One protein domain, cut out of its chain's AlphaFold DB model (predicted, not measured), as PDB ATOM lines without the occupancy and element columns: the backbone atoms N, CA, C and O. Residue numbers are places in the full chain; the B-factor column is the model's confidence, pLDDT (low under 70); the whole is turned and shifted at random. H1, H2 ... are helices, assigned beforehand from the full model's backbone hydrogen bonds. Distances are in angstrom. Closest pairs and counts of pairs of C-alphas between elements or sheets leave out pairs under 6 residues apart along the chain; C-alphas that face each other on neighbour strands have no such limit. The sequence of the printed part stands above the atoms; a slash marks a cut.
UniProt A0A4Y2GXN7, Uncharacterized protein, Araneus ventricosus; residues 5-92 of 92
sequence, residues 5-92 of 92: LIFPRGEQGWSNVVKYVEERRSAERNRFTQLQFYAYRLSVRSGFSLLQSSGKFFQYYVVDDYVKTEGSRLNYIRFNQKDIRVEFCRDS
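Overview. This is residues 5 to 92 of the 92 residues of an uncharacterized protein of Araneus ventricosus (UniProt A0A4Y2GXN7). One long helix, H3, makes the longest axis of an elongated, loose model; the shorter H1 runs beside part of it the opposite way, and the short H2 lies by its first end. At the other end H4 turns off steeply and sticks out with the last residues of H3, while residues 23 to 28 stick out as the tip of a long unnamed stretch. The printed part has 88 residues with four named helices, in the order H1, H2, H3, H4, and no named strand; the class is all helix. The radius of gyration of the C-alphas is 17.2 A, and the C-alphas span 53 by 34 by 22 A.

Along the chain. Residues 5 to 33 hold no named element. H1 is residues 34 to 42, 12.3 A long, beginning at C-alpha 34 (44.128, 20.276, 104.713). H2 is residues 50 to 53. H3 is residues 56 to 79, 35.0 A long, from C-alpha 56 (47.847, -1.508, 101.569). H4 is residues 81 to 90, 14.5 A long, ending at C-alpha 90 (63.368, 42.490, 112.543).

Arrangement. H1 and H3 only just touch, with 3 pairs of C-alphas within 8 A; H3 does so with residues 65 to 69 alone. Their closest C-alphas, Gln 34 and Thr 69, are 6.5 A apart, and they run opposite ways at a shallow tilt of 13 degrees. H2 is close to H3 but not clearly touching, the closest C-alphas, Leu 51 and Phe 58, being 5.8 A apart. H3 and H4 are close but not clearly touching, with C-alphas 77 and 84 closest at 7.9 A; they run the same way at a steep tilt of 60 degrees. H4 is apart from H1 and H2. In H1, H3 and H4 every O i to N i+4 pair is within hydrogen-bond range; H2 is too short for such a pair.

Size, cuts and confidence. The C-alphas of Pro 8 and Ser 92, the two farthest apart, are 54.0 A apart. Residues 74 to 92 stand free. The printed part has no cut, and no link between helices is long. Mean pLDDT of the printed part is 71.8; residues 5 to 32, 48 and 82 to 92 are under 70.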
ATOM      1  N   LEU A   5      39.320   3.803  93.488       63.81
ATOM      2  CA  LEU A   5      39.216   2.535  94.219       63.81
ATOM      3  C   LEU A   5      38.924   2.715  95.713       63.81
ATOM      4  O   LEU A   5      38.291   1.859  96.322       63.81
ATOM      5  N   ILE A   6      39.379   3.820  96.302       64.75
ATOM      6  CA  ILE A   6      39.167   4.115  97.726       64.75
ATOM      7  C   ILE A   6      37.809   4.798  97.932       64.75
ATOM      8  O   ILE A   6      37.187   4.653  98.981       64.75
ATOM      9  N   PHE A   7      37.317   5.495  96.904       67.75
ATOM     10  CA  PHE A   7      36.037   6.195  96.922       67.75
ATOM     11  C   PHE A   7      35.155   5.739  95.754       67.75
ATOM     12  O   PHE A   7      34.964   6.499  94.804       67.75
ATOM     13  N   PRO A   8      34.556   4.535  95.825       61.06
ATOM     14  CA  PRO A   8      33.713   3.998  94.752       61.06
ATOM     15  C   PRO A   8      32.471   4.857  94.460       61.06
ATOM     16  O   PRO A   8      31.880   4.745  93.393       61.06
ATOM     17  N   ARG A   9      32.087   5.745  95.388       64.38
ATOM     18  CA  ARG A   9      30.991   6.715  95.217       64.38
ATOM     19  C   ARG A   9      31.454   8.103  94.758       64.38
ATOM     20  O   ARG A   9      30.652   9.028  94.750       64.38
ATOM     21  N   GLY A  10      32.735   8.272  94.420       61.44
ATOM     22  CA  GLY A  10      33.285   9.564  94.007       61.44
ATOM     23  C   GLY A  10      33.332  10.594  95.138       61.44
ATOM     24  O   GLY A  10      33.092  11.774  94.901       61.44
ATOM     25  N   GLU A  11      33.610  10.164  96.373       69.00
ATOM     26  CA  GLU A  11      33.718  11.092  97.501       69.00
ATOM     27  C   GLU A  11      34.751  12.185  97.216       69.00
ATOM     28  O   GLU A  11      35.907  11.916  96.871       69.00
ATOM     29  N   GLN A  12      34.328  13.432  97.401       65.19
ATOM     30  CA  GLN A  12      35.172  14.587  97.163       65.19
ATOM     31  C   GLN A  12      36.330  14.610  98.171       65.19
ATOM     32  O   GLN A  12      36.133  14.553  99.385       65.19
ATOM     33  N   GLY A  13      37.559  14.677  97.654       67.94
ATOM     34  CA  GLY A  13      38.755  14.883  98.468       67.94
ATOM     35  C   GLY A  13      38.794  16.280  99.096       67.94
ATOM     36  O   GLY A  13      37.888  17.096  98.910       67.94
ATOM     37  N   TRP A  14      39.872  16.579  99.821       67.88
ATOM     38  CA  TRP A  14      40.060  17.923 100.360       67.88
ATOM     39  C   TRP A  14      40.087  18.968  99.234       67.88
ATOM     40  O   TRP A  14      40.748  18.788  98.211       67.88
ATOM     41  N   SER A  15      39.371  20.072  99.440       65.88
ATOM     42  CA  SER A  15      39.355  21.236  98.560       65.88
ATOM     43  C   SER A  15      39.222  22.503  99.404       65.88
ATOM     44  O   SER A  15      38.581  22.486 100.456       65.88
ATOM     45  N   ASN A  16      39.752  23.626  98.912       62.47
ATOM     46  CA  ASN A  16      39.618  24.950  99.538       62.47
ATOM     47  C   ASN A  16      38.154  25.422  99.686       62.47
ATOM     48  O   ASN A  16      37.888  26.440 100.324       62.47
ATOM     49  N   VAL A  17      37.209  24.693  99.085       61.34
ATOM     50  CA  VAL A  17      35.764  24.952  99.126       61.34
ATOM     51  C   VAL A  17      35.080  24.265 100.323       61.34
ATOM     52  O   VAL A  17      33.946  24.604 100.651       61.34
ATOM     53  N   VAL A  18      35.747  23.329 101.014       64.69
ATOM     54  CA  VAL A  18      35.148  22.584 102.136       64.69
ATOM     55  C   VAL A  18      35.021  23.494 103.367       64.69
ATOM     56  O   VAL A  18      36.017  23.901 103.972       64.69
ATOM     57  N   LYS A  19      33.778  23.823 103.737       64.81
ATOM     58  CA  LYS A  19      33.420  24.662 104.894       64.81
ATOM     59  C   LYS A  19      32.985  23.805 106.084       64.81
ATOM     60  O   LYS A  19      32.522  22.680 105.903       64.81
ATOM     61  N   TYR A  20      33.105  24.350 107.295       60.28
ATOM     62  CA  TYR A  20      32.478  23.768 108.486       60.28
ATOM     63  C   TYR A  20      30.956  23.690 108.300       60.28
ATOM     64  O   TYR A  20      30.343  24.640 107.805       60.28
ATOM     65  N   VAL A  21      30.358  22.563 108.705       63.69
ATOM     66  CA  VAL A  21      28.901  22.452 108.896       63.69
ATOM     67  C   VAL A  21      28.488  23.523 109.908       63.69
ATOM     68  O   VAL A  21      29.216  23.761 110.874       63.69
ATOM     69  N   GLU A  22      27.372  24.208 109.647       57.22
ATOM     70  CA  GLU A  22      27.003  25.482 110.291       57.22
ATOM     71  C   GLU A  22      27.030  25.442 111.826       57.22
ATOM     72  O   GLU A  22      27.387  26.432 112.457       57.22
ATOM     73  N   GLU A  23      26.780  24.270 112.407       56.28
ATOM     74  CA  GLU A  23      26.742  23.989 113.845       56.28
ATOM     75  C   GLU A  23      28.100  24.129 114.573       56.28
ATOM     76  O   GLU A  23      28.138  24.263 115.792       56.28
ATOM     77  N   ARG A  24      29.238  24.131 113.855       53.28
ATOM     78  CA  ARG A  24      30.595  24.292 114.436       53.28
ATOM     79  C   ARG A  24      31.338  25.546 113.964       53.28
ATOM     80  O   ARG A  24      32.565  25.612 114.078       53.28
ATOM     81  N   ARG A  25      30.636  26.546 113.419       53.69
ATOM     82  CA  ARG A  25      31.255  27.826 113.040       53.69
ATOM     83  C   ARG A  25      31.720  28.580 114.292       53.69
ATOM     84  O   ARG A  25      30.918  29.196 114.979       53.69
ATOM     85  N   SER A  26      33.026  28.582 114.551       52.78
ATOM     86  CA  SER A  26      33.640  29.655 115.338       52.78
ATOM     87  C   SER A  26      33.897  30.846 114.410       52.78
ATOM     88  O   SER A  26      34.352  30.650 113.279       52.78
ATOM     89  N   ALA A  27      33.591  32.062 114.867       56.19
ATOM     90  CA  ALA A  27      33.595  33.291 114.065       56.19
ATOM     91  C   ALA A  27      34.930  33.575 113.337       56.19
ATOM     92  O   ALA A  27      34.932  34.240 112.304       56.19
ATOM     93  N   GLU A  28      36.051  33.019 113.811       55.97
ATOM     94  CA  GLU A  28      37.395  33.251 113.260       55.97
ATOM     95  C   GLU A  28      37.895  32.195 112.254       55.97
ATOM     96  O   GLU A  28      38.857  32.448 111.527       55.97
ATOM     97  N   ARG A  29      37.285  31.000 112.159       54.75
ATOM     98  CA  ARG A  29      37.806  29.903 111.307       54.75
ATOM     99  C   ARG A  29      36.732  29.281 110.422       54.75
ATOM    100  O   ARG A  29      36.150  28.248 110.727       54.75
ATOM    101  N   ASN A  30      36.535  29.891 109.257       60.47
ATOM    102  CA  ASN A  30      35.512  29.480 108.289       60.47
ATOM    103  C   ASN A  30      35.995  28.425 107.260       60.47
ATOM    104  O   ASN A  30      35.216  27.960 106.429       60.47
ATOM    105  N   ARG A  31      37.284  28.046 107.277       62.28
ATOM    106  CA  ARG A  31      37.883  27.099 106.314       62.28
ATOM    107  C   ARG A  31      38.576  25.941 107.026       62.28
ATOM    108  O   ARG A  31      39.331  26.162 107.972       62.28
ATOM    109  N   PHE A  32      38.354  24.720 106.540       67.12
ATOM    110  CA  PHE A  32      39.125  23.559 106.977       67.12
ATOM    111  C   PHE A  32      40.535  23.613 106.404       67.12
ATOM    112  O   PHE A  32      40.724  23.671 105.187       67.12
ATOM    113  N   THR A  33      41.535  23.516 107.277       74.25
ATOM    114  CA  THR A  33      42.894  23.228 106.812       74.25
ATOM    115  C   THR A  33      42.965  21.805 106.261       74.25
ATOM    116  O   THR A  33      42.236  20.912 106.702       74.25
ATOM    117  N   GLN A  34      43.868  21.589 105.306       74.38
ATOM    118  CA  GLN A  34      44.128  20.276 104.713       74.38
ATOM    119  C   GLN A  34      44.434  19.222 105.789       74.38
ATOM    120  O   GLN A  34      43.866  18.133 105.783       74.38
ATOM    121  N   LEU A  35      45.226  19.604 106.796       77.31
ATOM    122  CA  LEU A  35      45.563  18.759 107.939       77.31
ATOM    123  C   LEU A  35      44.337  18.371 108.780       77.31
ATOM    124  O   LEU A  35      44.178  17.204 109.119       77.31
ATOM    125  N   GLN A  36      43.452  19.322 109.100       78.25
ATOM    126  CA  GLN A  36      42.244  19.039 109.888       78.25
ATOM    127  C   GLN A  36      41.294  18.082 109.165       78.25
ATOM    128  O   GLN A  36      40.728  17.188 109.793       78.25
ATOM    129  N   PHE A  37      41.137  18.248 107.849       80.00
ATOM    130  CA  PHE A  37      40.314  17.354 107.041       80.00
ATOM    131  C   PHE A  37      40.856  15.922 107.064       80.00
ATOM    132  O   PHE A  37      40.109  14.984 107.343       80.00
ATOM    133  N   TYR A  38      42.161  15.747 106.837       78.94
ATOM    134  CA  TYR A  38      42.770  14.419 106.845       78.94
ATOM    135  C   TYR A  38      42.818  13.799 108.241       78.94
ATOM    136  O   TYR A  38      42.492  12.624 108.377       78.94
ATOM    137  N   ALA A  39      43.099  14.569 109.294       81.31
ATOM    138  CA  ALA A  39      43.043  14.077 110.671       81.31
ATOM    139  C   ALA A  39      41.642  13.552 111.032       81.31
ATOM    140  O   ALA A  39      41.502  12.460 111.585       81.31
ATOM    141  N   TYR A  40      40.589  14.282 110.650       79.12
ATOM    142  CA  TYR A  40      39.207  13.832 110.828       79.12
ATOM    143  C   TYR A  40      38.916  12.547 110.043       79.12
ATOM    144  O   TYR A  40      38.252  11.649 110.565       79.12
ATOM    145  N   ARG A  41      39.419  12.433 108.811       77.31
ATOM    146  CA  ARG A  41      39.195  11.263 107.950       77.31
ATOM    147  C   ARG A  41      39.964  10.017 108.403       77.31
ATOM    148  O   ARG A  41      39.478   8.909 108.212       77.31
ATOM    149  N   LEU A  42      41.141  10.203 109.000       78.69
ATOM    150  CA  LEU A  42      41.998   9.132 109.514       78.69
ATOM    151  C   LEU A  42      41.636   8.711 110.946       78.69
ATOM    152  O   LEU A  42      42.044   7.632 111.373       78.69
ATOM    153  N   SER A  43      40.867   9.531 111.674       81.44
ATOM    154  CA  SER A  43      40.417   9.210 113.032       81.44
ATOM    155  C   SER A  43      39.697   7.857 113.098       81.44
ATOM    156  O   SER A  43      38.795   7.568 112.310       81.44
ATOM    157  N   VAL A  44      40.101   7.018 114.053       75.81
ATOM    158  CA  VAL A  44      39.447   5.735 114.350       75.81
ATOM    159  C   VAL A  44      38.109   6.007 115.031       75.81
ATOM    160  O   VAL A  44      38.041   6.786 115.980       75.81
ATOM    161  N   ARG A  45      37.035   5.388 114.530       78.94
ATOM    162  CA  ARG A  45      35.670   5.520 115.066       78.94
ATOM    163  C   ARG A  45      35.061   4.149 115.288       78.94
ATOM    164  O   ARG A  45      35.449   3.188 114.630       78.94
ATOM    165  N   SER A  46      34.078   4.073 116.179       72.50
ATOM    166  CA  SER A  46      33.260   2.875 116.338       72.50
ATOM    167  C   SER A  46      32.429   2.645 115.066       72.50
ATOM    168  O   SER A  46      31.482   3.373 114.784       72.50
ATOM    169  N   GLY A  47      32.821   1.655 114.258       74.25
ATOM    170  CA  GLY A  47      32.125   1.269 113.026       74.25
ATOM    171  C   GLY A  47      33.062   0.819 111.904       74.25
ATOM    172  O   GLY A  47      34.285   0.916 112.008       74.25
ATOM    173  N   PHE A  48      32.484   0.325 110.805       69.88
ATOM    174  CA  PHE A  48      33.252  -0.049 109.616       69.88
ATOM    175  C   PHE A  48      33.766   1.204 108.900       69.88
ATOM    176  O   PHE A  48      32.996   1.965 108.313       69.88
ATOM    177  N   SER A  49      35.082   1.403 108.929       70.56
ATOM    178  CA  SER A  49      35.753   2.462 108.178       70.56
ATOM    179  C   SER A  49      36.403   1.857 106.937       70.56
ATOM    180  O   SER A  49      37.434   1.191 107.046       70.56
ATOM    181  N   LEU A  50      35.829   2.111 105.754       70.56
ATOM    182  CA  LEU A  50      36.337   1.602 104.468       70.56
ATOM    183  C   LEU A  50      37.835   1.897 104.295       70.56
ATOM    184  O   LEU A  50      38.600   1.024 103.895       70.56
ATOM    185  N   LEU A  51      38.261   3.104 104.681       75.06
ATOM    186  CA  LEU A  51      39.661   3.525 104.649       75.06
ATOM    187  C   LEU A  51      40.559   2.610 105.486       75.06
ATOM    188  O   LEU A  51      41.550   2.111 104.974       75.06
ATOM    189  N   GLN A  52      40.196   2.330 106.736       74.31
ATOM    190  CA  GLN A  52      40.999   1.488 107.632       74.31
ATOM    191  C   GLN A  52      40.956   0.007 107.222       74.31
ATOM    192  O   GLN A  52      41.938  -0.708 107.395       74.31
ATOM    193  N   SER A  53      39.861  -0.437 106.597       76.50
ATOM    194  CA  SER A  53      39.720  -1.797 106.067       76.50
ATOM    195  C   SER A  53      40.492  -2.043 104.760       76.50
ATOM    196  O   SER A  53      40.623  -3.190 104.340       76.50
ATOM    197  N   SER A  54      40.998  -0.995 104.101       74.75
ATOM    198  CA  SER A  54      41.619  -1.083 102.768       74.75
ATOM    199  C   SER A  54      43.100  -1.511 102.784       74.75
ATOM    200  O   SER A  54      43.723  -1.628 101.725       74.75
ATOM    201  N   GLY A  55      43.696  -1.742 103.961       82.12
ATOM    202  CA  GLY A  55      45.042  -2.316 104.107       82.12
ATOM    203  C   GLY A  55      46.133  -1.537 103.357       82.12
ATOM    204  O   GLY A  55      46.417  -0.384 103.666       82.12
ATOM    205  N   LYS A  56      46.761  -2.145 102.343       83.25
ATOM    206  CA  LYS A  56      47.847  -1.508 101.569       83.25
ATOM    207  C   LYS A  56      47.397  -0.232 100.845       83.25
ATOM    208  O   LYS A  56      48.157   0.730 100.760       83.25
ATOM    209  N   PHE A  57      46.156  -0.186 100.362       79.56
ATOM    210  CA  PHE A  57      45.613   1.016  99.721       79.56
ATOM    211  C   PHE A  57      45.490   2.184 100.700       79.56
ATOM    212  O   PHE A  57      45.722   3.327 100.315       79.56
ATOM    213  N   PHE A  58      45.215   1.903 101.977       81.69
ATOM    214  CA  PHE A  58      45.221   2.918 103.026       81.69
ATOM    215  C   PHE A  58      46.609   3.529 103.217       81.69
ATOM    216  O   PHE A  58      46.739   4.744 103.326       81.69
ATOM    217  N   GLN A  59      47.659   2.708 103.194       83.12
ATOM    218  CA  GLN A  59      49.032   3.198 103.327       83.12
ATOM    219  C   GLN A  59      49.407   4.129 102.166       83.12
ATOM    220  O   GLN A  59      49.911   5.224 102.404       83.12
ATOM    221  N   TYR A  60      49.094   3.745 100.922       85.19
ATOM    222  CA  TYR A  60      49.310   4.615  99.760       85.19
ATOM    223  C   TYR A  60      48.524   5.921  99.857       85.19
ATOM    224  O   TYR A  60      49.058   6.983  99.549       85.19
ATOM    225  N   TYR A  61      47.275   5.847 100.312       82.81
ATOM    226  CA  TYR A  61      46.423   7.011 100.513       82.81
ATOM    227  C   TYR A  61      47.018   7.997 101.522       82.81
ATOM    228  O   TYR A  61      47.114   9.188 101.235       82.81
ATOM    229  N   VAL A  62      47.470   7.494 102.675       84.19
ATOM    230  CA  VAL A  62      48.098   8.310 103.721       84.19
ATOM    231  C   VAL A  62      49.371   8.981 103.202       84.19
ATOM    232  O   VAL A  62      49.558  10.177 103.417       84.19
ATOM    233  N   VAL A  63      50.225   8.238 102.491       87.38
ATOM    234  CA  VAL A  63      51.468   8.781 101.920       87.38
ATOM    235  C   VAL A  63      51.172   9.861 100.878       87.38
ATOM    236  O   VAL A  63      51.760  10.939 100.931       87.38
ATOM    237  N   ASP A  64      50.240   9.616  99.956       84.31
ATOM    238  CA  ASP A  64      49.870  10.581  98.915       84.31
ATOM    239  C   ASP A  64      49.267  11.869  99.508       84.31
ATOM    240  O   ASP A  64      49.617  12.978  99.099       84.31
ATOM    241  N   ASP A  65      48.405  11.755 100.521       83.25
ATOM    242  CA  ASP A  65      47.834  12.922 101.198       83.25
ATOM    243  C   ASP A  65      48.874  13.706 102.017       83.25
ATOM    244  O   ASP A  65      48.816  14.943 102.058       83.25
ATOM    245  N   TYR A  66      49.863  13.028 102.605       85.06
ATOM    246  CA  TYR A  66      51.000  13.686 103.251       85.06
ATOM    247  C   TYR A  66      51.828  14.494 102.245       85.06
ATOM    248  O   TYR A  66      52.065  15.683 102.459       85.06
ATOM    249  N   VAL A  67      52.187  13.894 101.105       87.81
ATOM    250  CA  VAL A  67      52.947  14.568 100.039       87.81
ATOM    251  C   VAL A  67      52.207  15.807  99.527       87.81
ATOM    252  O   VAL A  67      52.820  16.861  99.355       87.81
ATOM    253  N   LYS A  68      50.882  15.732  99.341       83.88
ATOM    254  CA  LYS A  68      50.070  16.907  98.969       83.88
ATOM    255  C   LYS A  68      50.116  18.000 100.032       83.88
ATOM    256  O   LYS A  68      50.216  19.173  99.686       83.88
ATOM    257  N   THR A  69      50.013  17.620 101.303       84.00
ATOM    258  CA  THR A  69      50.001  18.568 102.423       84.00
ATOM    259  C   THR A  69      51.346  19.284 102.543       84.00
ATOM    260  O   THR A  69      51.380  20.511 102.640       84.00
ATOM    261  N   GLU A  70      52.457  18.551 102.449       86.19
ATOM    262  CA  GLU A  70      53.796  19.146 102.432       86.19
ATOM    263  C   GLU A  70      54.033  19.996 101.181       86.19
ATOM    264  O   GLU A  70      54.588  21.086 101.284       86.19
ATOM    265  N   GLY A  71      53.543  19.574 100.012       87.50
ATOM    266  CA  GLY A  71      53.593  20.383  98.792       87.50
ATOM    267  C   GLY A  71      52.882  21.732  98.957       87.50
ATOM    268  O   GLY A  71      53.440  22.778  98.613       87.50
ATOM    269  N   SER A  72      51.685  21.735  99.550       83.69
ATOM    270  CA  SER A  72      50.963  22.964  99.912       83.69
ATOM    271  C   SER A  72      51.765  23.833 100.890       83.69
ATOM    272  O   SER A  72      51.833  25.051 100.713       83.69
ATOM    273  N   ARG A  73      52.411  23.225 101.894       84.00
ATOM    274  CA  ARG A  73      53.225  23.933 102.894       84.00
ATOM    275  C   ARG A  73      54.475  24.568 102.285       84.00
ATOM    276  O   ARG A  73      54.751  25.738 102.539       84.00
ATOM    277  N   LEU A  74      55.195  23.837 101.439       87.38
ATOM    278  CA  LEU A  74      56.364  24.346 100.720       87.38
ATOM    279  C   LEU A  74      55.989  25.484  99.769       87.38
ATOM    280  O   LEU A  74      56.695  26.490  99.714       87.38
ATOM    281  N   ASN A  75      54.862  25.367  99.064       86.31
ATOM    282  CA  ASN A  75      54.351  26.454  98.232       86.31
ATOM    283  C   ASN A  75      54.055  27.699  99.068       86.31
ATOM    284  O   ASN A  75      54.478  28.790  98.694       86.31
ATOM    285  N   TYR A  76      53.399  27.545 100.220       83.56
ATOM    286  CA  TYR A  76      53.167  28.663 101.132       83.56
ATOM    287  C   TYR A  76      54.482  29.336 101.550       83.56
ATOM    288  O   TYR A  76      54.609  30.550 101.406       83.56
ATOM    289  N   ILE A  77      55.487  28.566 101.974       84.31
ATOM    290  CA  ILE A  77      56.806  29.106 102.342       84.31
ATOM    291  C   ILE A  77      57.447  29.842 101.160       84.31
ATOM    292  O   ILE A  77      57.983  30.929 101.342       84.31
ATOM    293  N   ARG A  78      57.364  29.291  99.944       85.00
ATOM    294  CA  ARG A  78      57.935  29.900  98.735       85.00
ATOM    295  C   ARG A  78      57.272  31.232  98.380       85.00
ATOM    296  O   ARG A  78      57.971  32.173  98.014       85.00
ATOM    297  N   PHE A  79      55.946  31.324  98.484       83.25
ATOM    298  CA  PHE A  79      55.212  32.553  98.164       83.25
ATOM    299  C   PHE A  79      55.345  33.631  99.245       83.25
ATOM    300  O   PHE A  79      55.395  34.808  98.908       83.25
ATOM    301  N   ASN A  80      55.480  33.241 100.514       81.31
ATOM    302  CA  ASN A  80      55.621  34.166 101.647       81.31
ATOM    303  C   ASN A  80      57.091  34.352 102.068       81.31
ATOM    304  O   ASN A  80      57.387  34.891 103.130       81.31
ATOM    305  N   GLN A  81      58.041  33.912 101.236       73.31
ATOM    306  CA  GLN A  81      59.461  33.880 101.591       73.31
ATOM    307  C   GLN A  81      60.053  35.270 101.857       73.31
ATOM    308  O   GLN A  81      61.029  35.381 102.596       73.31
ATOM    309  N   LYS A  82      59.491  36.325 101.254       68.88
ATOM    310  CA  LYS A  82      59.909  37.710 101.512       68.88
ATOM    311  C   LYS A  82      59.490  38.168 102.907       68.88
ATOM    312  O   LYS A  82      60.327  38.712 103.615       68.88
ATOM    313  N   ASP A  83      58.261  37.875 103.315       66.75
ATOM    314  CA  ASP A  83      57.731  38.277 104.621       66.75
ATOM    315  C   ASP A  83      58.420  37.505 105.755       66.75
ATOM    316  O   ASP A  83      58.915  38.116 106.696       66.75
ATOM    317  N   ILE A  84      58.625  36.192 105.583       66.44
ATOM    318  CA  ILE A  84      59.357  35.347 106.546       66.44
ATOM    319  C   ILE A  84      60.808  35.832 106.743       66.44
ATOM    320  O   ILE A  84      61.347  35.791 107.846       66.44
ATOM    321  N   ARG A  85      61.473  36.299 105.675       63.19
ATOM    322  CA  ARG A  85      62.846  36.832 105.764       63.19
ATOM    323  C   ARG A  85      62.905  38.217 106.410       63.19
ATOM    324  O   ARG A  85      63.904  38.533 107.045       63.19
ATOM    325  N   VAL A  86      61.869  39.039 106.237       59.97
ATOM    326  CA  VAL A  86      61.777  40.363 106.872       59.97
ATOM    327  C   VAL A  86      61.494  40.234 108.368       59.97
ATOM    328  O   VAL A  86      62.069  40.995 109.140       59.97
ATOM    329  N   GLU A  87      60.678  39.261 108.782       58.88
ATOM    330  CA  GLU A  87      60.469  38.926 110.197       58.88
ATOM    331  C   GLU A  87      61.786  38.511 110.869       58.88
ATOM    332  O   GLU A  87      62.174  39.107 111.870       58.88
ATOM    333  N   PHE A  88      62.559  37.610 110.248       58.88
ATOM    334  CA  PHE A  88      63.863  37.194 110.784       58.88
ATOM    335  C   PHE A  88      64.855  38.362 110.960       58.88
ATOM    336  O   PHE A  88      65.597  38.401 111.936       58.88
ATOM    337  N   CYS A  89      64.860  39.333 110.039       55.72
ATOM    338  CA  CYS A  89      65.710  40.527 110.147       55.72
ATOM    339  C   CYS A  89      65.191  41.594 111.126       55.72
ATOM    340  O   CYS A  89      65.949  42.500 111.453       55.72
ATOM    341  N   ARG A  90      63.919  41.556 111.544       52.66
ATOM    342  CA  ARG A  90      63.368  42.490 112.543       52.66
ATOM    343  C   ARG A  90      63.561  42.010 113.979       52.66
ATOM    344  O   ARG A  90      63.575  42.845 114.875       52.66
ATOM    345  N   ASP A  91      63.725  40.704 114.162       53.69
ATOM    346  CA  ASP A  91      63.914  40.065 115.467       53.69
ATOM    347  C   ASP A  91      65.403  39.856 115.838       53.69
ATOM    348  O   ASP A  91      65.702  39.165 116.813       53.69
ATOM    349  N   SER A  92      66.339  40.439 115.071       49.00
ATOM    350  CA  SER A  92      67.794  40.460 115.337       49.00
ATOM    351  C   SER A  92      68.269  41.869 115.677       49.00
ATOM    352  O   SER A  92      69.134  41.994 116.571       49.00
TER     353      SER A  92